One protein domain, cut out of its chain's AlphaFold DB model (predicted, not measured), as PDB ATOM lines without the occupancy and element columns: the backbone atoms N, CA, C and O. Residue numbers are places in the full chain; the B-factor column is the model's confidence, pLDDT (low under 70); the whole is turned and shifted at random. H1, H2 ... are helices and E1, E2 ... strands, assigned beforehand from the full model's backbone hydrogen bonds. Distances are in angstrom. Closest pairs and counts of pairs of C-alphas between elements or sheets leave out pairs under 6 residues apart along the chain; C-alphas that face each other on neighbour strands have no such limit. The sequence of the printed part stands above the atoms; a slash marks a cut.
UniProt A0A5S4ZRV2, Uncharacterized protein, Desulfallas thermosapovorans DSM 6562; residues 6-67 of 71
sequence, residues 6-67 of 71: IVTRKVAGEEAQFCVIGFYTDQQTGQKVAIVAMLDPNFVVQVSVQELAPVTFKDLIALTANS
ATOM      1  N   ILE A   6      71.945  65.463 110.610       92.25
ATOM      2  CA  ILE A   6      71.503  65.086 109.263       92.25
ATOM      3  C   ILE A   6      72.418  63.978 108.748       92.25
ATOM      4  O   ILE A   6      73.643  64.109 108.764       92.25
ATOM      5  N   VAL A   7      71.820  62.881 108.297       92.81
ATOM      6  CA  VAL A   7      72.518  61.685 107.823       92.81
ATOM      7  C   VAL A   7      71.998  61.277 106.455       92.81
ATOM      8  O   VAL A   7      70.821  61.452 106.153       92.81
ATOM      9  N   THR A   8      72.862  60.686 105.636       93.12
ATOM     10  CA  THR A   8      72.480  60.161 104.323       93.12
ATOM     11  C   THR A   8      72.322  58.650 104.398       93.12
ATOM     12  O   THR A   8      73.184  57.953 104.942       93.12
ATOM     13  N   ARG A   9      71.232  58.124 103.835       90.00
ATOM     14  CA  ARG A   9      71.007  56.681 103.694       90.00
ATOM     15  C   ARG A   9      70.393  56.383 102.333       90.00
ATOM     16  O   ARG A   9      69.537  57.119 101.856       90.00
ATOM     17  N   LYS A  10      70.793  55.257 101.740       89.38
ATOM     18  CA  LYS A  10      70.156  54.749 100.525       89.38
ATOM     19  C   LYS A  10      68.793  54.133 100.829       89.38
ATOM     20  O   LYS A  10      68.704  53.227 101.662       89.38
ATOM     21  N   VAL A  11      67.762  54.591 100.129       82.81
ATOM     22  CA  VAL A  11      66.407  54.027 100.143       82.81
ATOM     23  C   VAL A  11      65.971  53.834  98.697       82.81
ATOM     24  O   VAL A  11      66.131  54.728  97.880       82.81
ATOM     25  N   ALA A  12      65.485  52.636  98.360       82.44
ATOM     26  CA  ALA A  12      65.074  52.276  96.996       82.44
ATOM     27  C   ALA A  12      66.136  52.526  95.894       82.44
ATOM     28  O   ALA A  12      65.798  52.683  94.729       82.44
ATOM     29  N   GLY A  13      67.427  52.520  96.250       86.75
ATOM     30  CA  GLY A  13      68.534  52.737  95.310       86.75
ATOM     31  C   GLY A  13      69.017  54.186  95.207       86.75
ATOM     32  O   GLY A  13      70.109  54.405  94.686       86.75
ATOM     33  N   GLU A  14      68.287  55.144  95.778       85.12
ATOM     34  CA  GLU A  14      68.638  56.568  95.772       85.12
ATOM     35  C   GLU A  14      69.139  57.033  97.142       85.12
ATOM     36  O   GLU A  14      68.787  56.463  98.178       85.12
ATOM     37  N   GLU A  15      69.995  58.056  97.161       88.81
ATOM     38  CA  GLU A  15      70.447  58.681  98.404       88.81
ATOM     39  C   GLU A  15      69.399  59.668  98.914       88.81
ATOM     40  O   GLU A  15      69.076  60.645  98.248       88.81
ATOM     41  N   ALA A  16      68.903  59.423 100.125       89.81
ATOM     42  CA  ALA A  16      67.996  60.320 100.825       89.81
ATOM     43  C   ALA A  16      68.645  60.835 102.113       89.81
ATOM     44  O   ALA A  16      69.469  60.157 102.742       89.81
ATOM     45  N   GLN A  17      68.266  62.048 102.507       92.06
ATOM     46  CA  GLN A  17      68.699  62.661 103.755       92.06
ATOM     47  C   GLN A  17      67.654  62.446 104.843       92.06
ATOM     48  O   GLN A  17      66.447  62.495 104.603       92.06
ATOM     49  N   PHE A  18      68.128  62.224 106.060       93.00
ATOM     50  CA  PHE A  18      67.288  62.019 107.224       93.00
ATOM     51  C   PHE A  18      67.810  62.827 108.406       93.00
ATOM     52  O   PHE A  18      69.018  62.947 108.592       93.00
ATOM     53  N   CYS A  19      66.908  63.329 109.241       92.12
ATOM     54  CA  CYS A  19      67.234  63.923 110.531       92.12
ATOM     55  C   CYS A  19      67.081  62.874 111.635       92.12
ATOM     56  O   CYS A  19      66.052  62.199 111.726       92.12
ATOM     57  N   VAL A  20      68.091  62.734 112.489       93.12
ATOM     58  CA  VAL A  20      68.017  61.874 113.675       93.12
ATOM     59  C   VAL A  20      67.144  62.541 114.734       93.12
ATOM     60  O   VAL A  20      67.479  63.615 115.227       93.12
ATOM     61  N   ILE A  21      66.065  61.879 115.146       92.81
ATOM     62  CA  ILE A  21      65.119  62.417 116.140       92.81
ATOM     63  C   ILE A  21      65.135  61.655 117.467       92.81
ATOM     64  O   ILE A  21      64.605  62.136 118.464       92.81
ATOM     65  N   GLY A  22      65.772  60.483 117.518       91.81
ATOM     66  CA  GLY A  22      65.851  59.702 118.746       91.81
ATOM     67  C   GLY A  22      66.667  58.426 118.612       91.81
ATOM     68  O   GLY A  22      67.101  58.042 117.526       91.81
ATOM     69  N   PHE A  23      66.856  57.759 119.747       92.94
ATOM     70  CA  PHE A  23      67.487  56.449 119.833       92.94
ATOM     71  C   PHE A  23      66.734  55.591 120.838       92.94
ATOM     72  O   PHE A  23      66.278  56.097 121.863       92.94
ATOM     73  N   TYR A  24      66.679  54.293 120.581       91.50
ATOM     74  CA  TYR A  24      66.256  53.310 121.568       91.50
ATOM     75  C   TYR A  24      67.175  52.092 121.511       91.50
ATOM     76  O   TYR A  24      67.929  51.906 120.554       91.50
ATOM     77  N   THR A  25      67.132  51.278 122.557       94.06
ATOM     78  CA  THR A  25      67.766  49.961 122.555       94.06
ATOM     79  C   THR A  25      66.680  48.933 122.304       94.06
ATOM     80  O   THR A  25      65.713  48.865 123.063       94.06
ATOM     81  N   ASP A  26      66.825  48.158 121.237       92.12
ATOM     82  CA  ASP A  26      65.990  46.991 120.999       92.12
ATOM     83  C   ASP A  26      66.234  45.985 122.131       92.12
ATOM     84  O   ASP A  26      67.360  45.544 122.362       92.12
ATOM     85  N   GLN A  27      65.178  45.657 122.873       90.44
ATOM     86  CA  GLN A  27      65.272  44.778 124.035       90.44
ATOM     87  C   GLN A  27      65.498  43.308 123.664       90.44
ATOM     88  O   GLN A  27      66.002  42.556 124.494       90.44
ATOM     89  N   GLN A  28      65.151  42.891 122.444       93.00
ATOM     90  CA  GLN A  28      65.342  41.516 121.980       93.00
ATOM     91  C   GLN A  28      66.776  41.284 121.507       93.00
ATOM     92  O   GLN A  28      67.376  40.256 121.813       93.00
ATOM     93  N   THR A  29      67.331  42.242 120.766       94.81
ATOM     94  CA  THR A  29      68.656  42.101 120.140       94.81
ATOM     95  C   THR A  29      69.774  42.799 120.917       94.81
ATOM     96  O   THR A  29      70.953  42.559 120.655       94.81
ATOM     97  N   GLY A  30      69.430  43.692 121.850       93.50
ATOM     98  CA  GLY A  30      70.374  44.571 122.542       93.50
ATOM     99  C   GLY A  30      70.967  45.664 121.646       93.50
ATOM    100  O   GLY A  30      71.838  46.417 122.089       93.50
ATOM    101  N   GLN A  31      70.532  45.767 120.387       94.69
ATOM    102  CA  GLN A  31      71.091  46.719 119.437       94.69
ATOM    103  C   GLN A  31      70.554  48.127 119.675       94.69
ATOM    104  O   GLN A  31      69.375  48.345 119.951       94.69
ATOM    105  N   LYS A  32      71.436  49.115 119.520       92.25
ATOM    106  CA  LYS A  32      71.049  50.523 119.540       92.25
ATOM    107  C   LYS A  32      70.495  50.914 118.173       92.25
ATOM    108  O   LYS A  32      71.228  50.917 117.186       92.25
ATOM    109  N   VAL A  33      69.225  51.292 118.135       93.12
ATOM    110  CA  VAL A  33      68.506  51.680 116.921       93.12
ATOM    111  C   VAL A  33      68.304  53.193 116.906       93.12
ATOM    112  O   VAL A  33      67.953  53.802 117.919       93.12
ATOM    113  N   ALA A  34      68.547  53.813 115.752       93.44
ATOM    114  CA  ALA A  34      68.276  55.229 115.524       93.44
ATOM    115  C   ALA A  34      66.890  55.412 114.896       93.44
ATOM    116  O   ALA A  34      66.535  54.708 113.950       93.44
ATOM    117  N   ILE A  35      66.133  56.385 115.401       92.38
ATOM    118  CA  ILE A  35      64.874  56.838 114.808       92.38
ATOM    119  C   ILE A  35      65.194  58.062 113.961       92.38
ATOM    120  O   ILE A  35      65.791  59.029 114.449       92.38
ATOM    121  N   VAL A  36      64.807  58.013 112.691       92.56
ATOM    122  CA  VAL A  36      65.127  59.050 111.714       92.56
ATOM    123  C   VAL A  36      63.873  59.494 110.964       92.56
ATOM    124  O   VAL A  36      63.017  58.668 110.652       92.56
ATOM    125  N   ALA A  37      63.772  60.789 110.677       89.62
ATOM    126  CA  ALA A  37      62.727  61.375 109.839       89.62
ATOM    127  C   ALA A  37      63.323  61.764 108.484       89.62
ATOM    128  O   ALA A  37      64.392  62.370 108.441       89.62
ATOM    129  N   MET A  38      62.660  61.406 107.384       89.75
ATOM    130  CA  MET A  38      63.114  61.773 106.041       89.75
ATOM    131  C   MET A  38      62.982  63.283 105.839       89.75
ATOM    132  O   MET A  38      61.954  63.863 106.183       89.75
ATOM    133  N   LEU A  39      64.023  63.901 105.290       87.50
ATOM    134  CA  LEU A  39      64.015  65.308 104.915       87.50
ATOM    135  C   LEU A  39      63.678  65.415 103.431       87.50
ATOM    136  O   LEU A  39      64.385  64.848 102.600       87.50
ATOM    137  N   ASP A  40      62.619  66.152 103.105       83.00
ATOM    138  CA  ASP A  40      62.404  66.608 101.735       83.00
ATOM    139  C   ASP A  40      63.328  67.812 101.486       83.00
ATOM    140  O   ASP A  40      63.139  68.860 102.115       83.00
ATOM    141  N   PRO A  41      64.332  67.703 100.598       74.06
ATOM    142  CA  PRO A  41      65.248  68.805 100.320       74.06
ATOM    143  C   PRO A  41      64.542  70.028  99.718       74.06
ATOM    144  O   PRO A  41      65.080  71.132  99.787       74.06
ATOM    145  N   ASN A  42      63.338  69.862  99.161       82.50
ATOM    146  CA  ASN A  42      62.547  70.958  98.604       82.50
ATOM    147  C   ASN A  42      61.707  71.685  99.663       82.50
ATOM    148  O   ASN A  42      61.131  72.732  99.366       82.50
ATOM    149  N   PHE A  43      61.629  71.158 100.891       77.25
ATOM    150  CA  PHE A  43      60.795  71.711 101.955       77.25
ATOM    151  C   PHE A  43      61.533  71.744 103.301       77.25
ATOM    152  O   PHE A  43      61.258  70.976 104.223       77.25
ATOM    153  N   VAL A  44      62.473  72.685 103.424       79.69
ATOM    154  CA  VAL A  44      63.149  73.010 104.688       79.69
ATOM    155  C   VAL A  44      62.791  74.437 105.082       79.69
ATOM    156  O   VAL A  44      63.100  75.384 104.362       79.69
ATOM    157  N   VAL A  45      62.152  74.598 106.242       80.31
ATOM    158  CA  VAL A  45      61.751  75.905 106.775       80.31
ATOM    159  C   VAL A  45      62.493  76.161 108.081       80.31
ATOM    160  O   VAL A  45      62.570  75.289 108.945       80.31
ATOM    161  N   GLN A  46      63.040  77.364 108.224       82.75
ATOM    162  CA  GLN A  46      63.569  77.843 109.497       82.75
ATOM    163  C   GLN A  46      62.451  78.571 110.236       82.75
ATOM    164  O   GLN A  46      61.838  79.479 109.682       82.75
ATOM    165  N   VAL A  47      62.188  78.165 111.473       85.94
ATOM    166  CA  VAL A  47      61.148  78.749 112.329       85.94
ATOM    167  C   VAL A  47      61.723  79.043 113.701       85.94
ATOM    168  O   VAL A  47      62.674  78.383 114.140       85.94
ATOM    169  N   SER A  48      61.158  80.032 114.388       87.00
ATOM    170  CA  SER A  48      61.570  80.307 115.755       87.00
ATOM    171  C   SER A  48      61.082  79.211 116.701       87.00
ATOM    172  O   SER A  48      59.953  78.738 116.600       87.00
ATOM    173  N   VAL A  49      61.894  78.856 117.699       82.44
ATOM    174  CA  VAL A  49      61.492  77.898 118.741       82.44
ATOM    175  C   VAL A  49      60.251  78.383 119.496       82.44
ATOM    176  O   VAL A  49      59.445  77.560 119.917       82.44
ATOM    177  N   GLN A  50      60.055  79.700 119.639       85.81
ATOM    178  CA  GLN A  50      58.865  80.242 120.309       85.81
ATOM    179  C   GLN A  50      57.566  80.031 119.513       85.81
ATOM    180  O   GLN A  50      56.487  80.108 120.094       85.81
ATOM    181  N   GLU A  51      57.655  79.761 118.209       82.50
ATOM    182  CA  GLU A  51      56.501  79.494 117.340       82.50
ATOM    183  C   GLU A  51      56.090  78.013 117.357       82.50
ATOM    184  O   GLU A  51      55.018  77.652 116.870       82.50
ATOM    185  N   LEU A  52      56.925  77.141 117.932       80.69
ATOM    186  CA  LEU A  52      56.675  75.709 118.004       80.69
ATOM    187  C   LEU A  52      55.864  75.368 119.255       80.69
ATOM    188  O   LEU A  52      56.329  75.521 120.384       80.69
ATOM    189  N   ALA A  53      54.661  74.831 119.056       78.69
ATOM    190  CA  ALA A  53      53.917  74.202 120.137       78.69
ATOM    191  C   ALA A  53      54.499  72.800 120.408       78.69
ATOM    192  O   ALA A  53      54.580  71.990 119.478       78.69
ATOM    193  N   PRO A  54      54.907  72.475 121.648       72.12
ATOM    194  CA  PRO A  54      55.370  71.134 121.970       72.12
ATOM    195  C   PRO A  54      54.216  70.147 121.796       72.12
ATOM    196  O   PRO A  54      53.157  70.293 122.405       72.12
ATOM    197  N   VAL A  55      54.435  69.119 120.979       67.81
ATOM    198  CA  VAL A  55      53.492  68.006 120.881       67.81
ATOM    199  C   VAL A  55      53.582  67.210 122.179       67.81
ATOM    200  O   VAL A  55      54.675  66.837 122.620       67.81
ATOM    201  N   THR A  56      52.445  66.966 122.824       58.69
ATOM    202  CA  THR A  56      52.386  66.166 124.047       58.69
ATOM    203  C   THR A  56      52.957  64.774 123.782       58.69
ATOM    204  O   THR A  56      52.530  64.071 122.874       58.69
ATOM    205  N   PHE A  57      53.928  64.346 124.596       51.31
ATOM    206  CA  PHE A  57      54.666  63.083 124.416       51.31
ATOM    207  C   PHE A  57      53.756  61.840 124.292       51.31
ATOM    208  O   PHE A  57      54.124  60.861 123.648       51.31
ATOM    209  N   LYS A  58      52.539  61.899 124.859       54.31
ATOM    210  CA  LYS A  58      51.497  60.870 124.701       54.31
ATOM    211  C   LYS A  58      51.096  60.630 123.240       54.31
ATOM    212  O   LYS A  58      50.888  59.480 122.867       54.31
ATOM    213  N   ASP A  59      51.053  61.673 122.417       54.41
ATOM    214  CA  ASP A  59      50.621  61.574 121.017       54.41
ATOM    215  C   ASP A  59      51.739  61.031 120.114       54.41
ATOM    216  O   ASP A  59      51.485  60.423 119.076       54.41
ATOM    217  N   LEU A  60      52.991  61.179 120.552       50.56
ATOM    218  CA  LEU A  60      54.176  60.696 119.846       50.56
ATOM    219  C   LEU A  60      54.362  59.175 119.999       50.56
ATOM    220  O   LEU A  60      54.755  58.506 119.047       50.56
ATOM    221  N   ILE A  61      54.021  58.616 121.168       55.12
ATOM    222  CA  ILE A  61      54.030  57.159 121.410       55.12
ATOM    223  C   ILE A  61      52.894  56.462 120.647       55.12
ATOM    224  O   ILE A  61      53.072  55.353 120.152       55.12
ATOM    225  N   ALA A  62      51.732  57.104 120.504       50.44
ATOM    226  CA  ALA A  62      50.606  56.523 119.770       50.44
ATOM    227  C   ALA A  62      50.944  56.242 118.289       50.44
ATOM    228  O   ALA A  62      50.494  55.245 117.726       50.44
ATOM    229  N   LEU A  63      51.797  57.071 117.675       47.91
ATOM    230  CA  LEU A  63      52.249  56.897 116.289       47.91
ATOM    231  C   LEU A  63      53.223  55.723 116.103       47.91
ATOM    232  O   LEU A  63      53.286  55.155 115.016       47.91
ATOM    233  N   THR A  64      53.966  55.340 117.144       49.28
ATOM    234  CA  THR A  64      54.909  54.210 117.098       49.28
ATOM    235  C   THR A  64      54.307  52.907 117.626       49.28
ATOM    236  O   THR A  64      54.817  51.834 117.314       49.28
ATOM    237  N   ALA A  65      53.216  52.979 118.395       50.28
ATOM    238  CA  ALA A  65      52.516  51.813 118.934       50.28
ATOM    239  C   ALA A  65      51.567  51.150 117.918       50.28
ATOM    240  O   ALA A  65      51.377  49.934 117.958       50.28
ATOM    241  N   ASN A  66      51.006  51.916 116.976       46.50
ATOM    242  CA  ASN A  66      50.038  51.385 116.008       46.50
ATOM    243  C   ASN A  66      50.647  50.466 114.932       46.50
ATOM    244  O   ASN A  66      49.900  49.822 114.203       46.50
ATOM    245  N   SER A  67      51.974  50.355 114.836       49.94
ATOM    246  CA  SER A  67      52.641  49.375 113.966       49.94
ATOM    247  C   SER A  67      52.967  48.048 114.662       49.94
ATOM    248  O   SER A  67      53.398  47.114 113.990       49.94
TER     249      SER A  67
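Overview. This is residues 6 to 67 of the 71 residues of an uncharacterized protein of Desulfallas thermosapovorans DSM 6562 (UniProt A0A5S4ZRV2). A small, strongly twisted sheet of three antiparallel strands makes the one paired part of this domain, and its long strand E2 bends sharply, with the E1 and E2 hairpin turned one way and the E2 and E3 hairpin another. From the end of E3 a long loop sweeps away from the sheet in a wide arc to a short helix, H1, which stands free of it with an empty gap between. The printed part has 62 residues with three named strands and one named helix, along the chain E1, E2, E3, H1; the sheet's order is E1, E2, E3, and the class is mixed, helices and strands. The whole is loose, with a radius of gyration of the C-alphas of 14.6 A, and only just flat, with spans of 39 by 35 by 19 A.

Along the chain. E1 is residues 6 to 11, 15.2 A from first to last C-alpha, and begins with C-alpha 6 at (71.503, 65.086, 109.263). E2 is residues 14 to 25, 27.6 A long, and bends by 80 degrees at residue 21. E3 is residues 32 to 38, 19.3 A long, and ends with C-alpha 38 at (63.114, 61.773, 106.041). Residues 39 to 56 hold no named element. H1 is residues 57 to 65, 12.7 A long, and ends with C-alpha 65 at (52.516, 51.813, 118.934).

Arrangement. E1, E2 and E3 form a meander, each strand the antiparallel neighbour of the one before, with E2 as the inner strand and E1 and E3 as the edge strands. E1 and E2 are a hairpin with a tight link, their directions at 116 degrees. C-alphas 10 and 15 face each other at 4.5 A, and N 7 and O 18 are within hydrogen-bond range at 2.8 A. E2 and E3 are a hairpin with a short link, their directions at 136 degrees. C-alphas 18 and 38 face each other at 4.3 A, and N 19 and O 37 are within hydrogen-bond range at 2.8 A, as are N 33 and O 24 at 2.8 A. H1 is not on the sheet, with 0 pairs of C-alphas within 10 A, and is apart from E1 and E2. In H1, 3 of 5 O i to N i+4 pairs are within hydrogen-bond range.

Size, cuts and confidence. The C-alphas of Gln 28 and Ser 48 are the two farthest apart, 39.5 A. The printed part has no cut. The link from E3 to H1 is long, 18 residues. Residues 10 to 15, 26 to 31 and 42 to 67 stand free, and 57 to 65 of these belong to H1. The mean pLDDT of the printed part is 80.6; residues 55 to 67 are under 70, and H1 has a mean of 52.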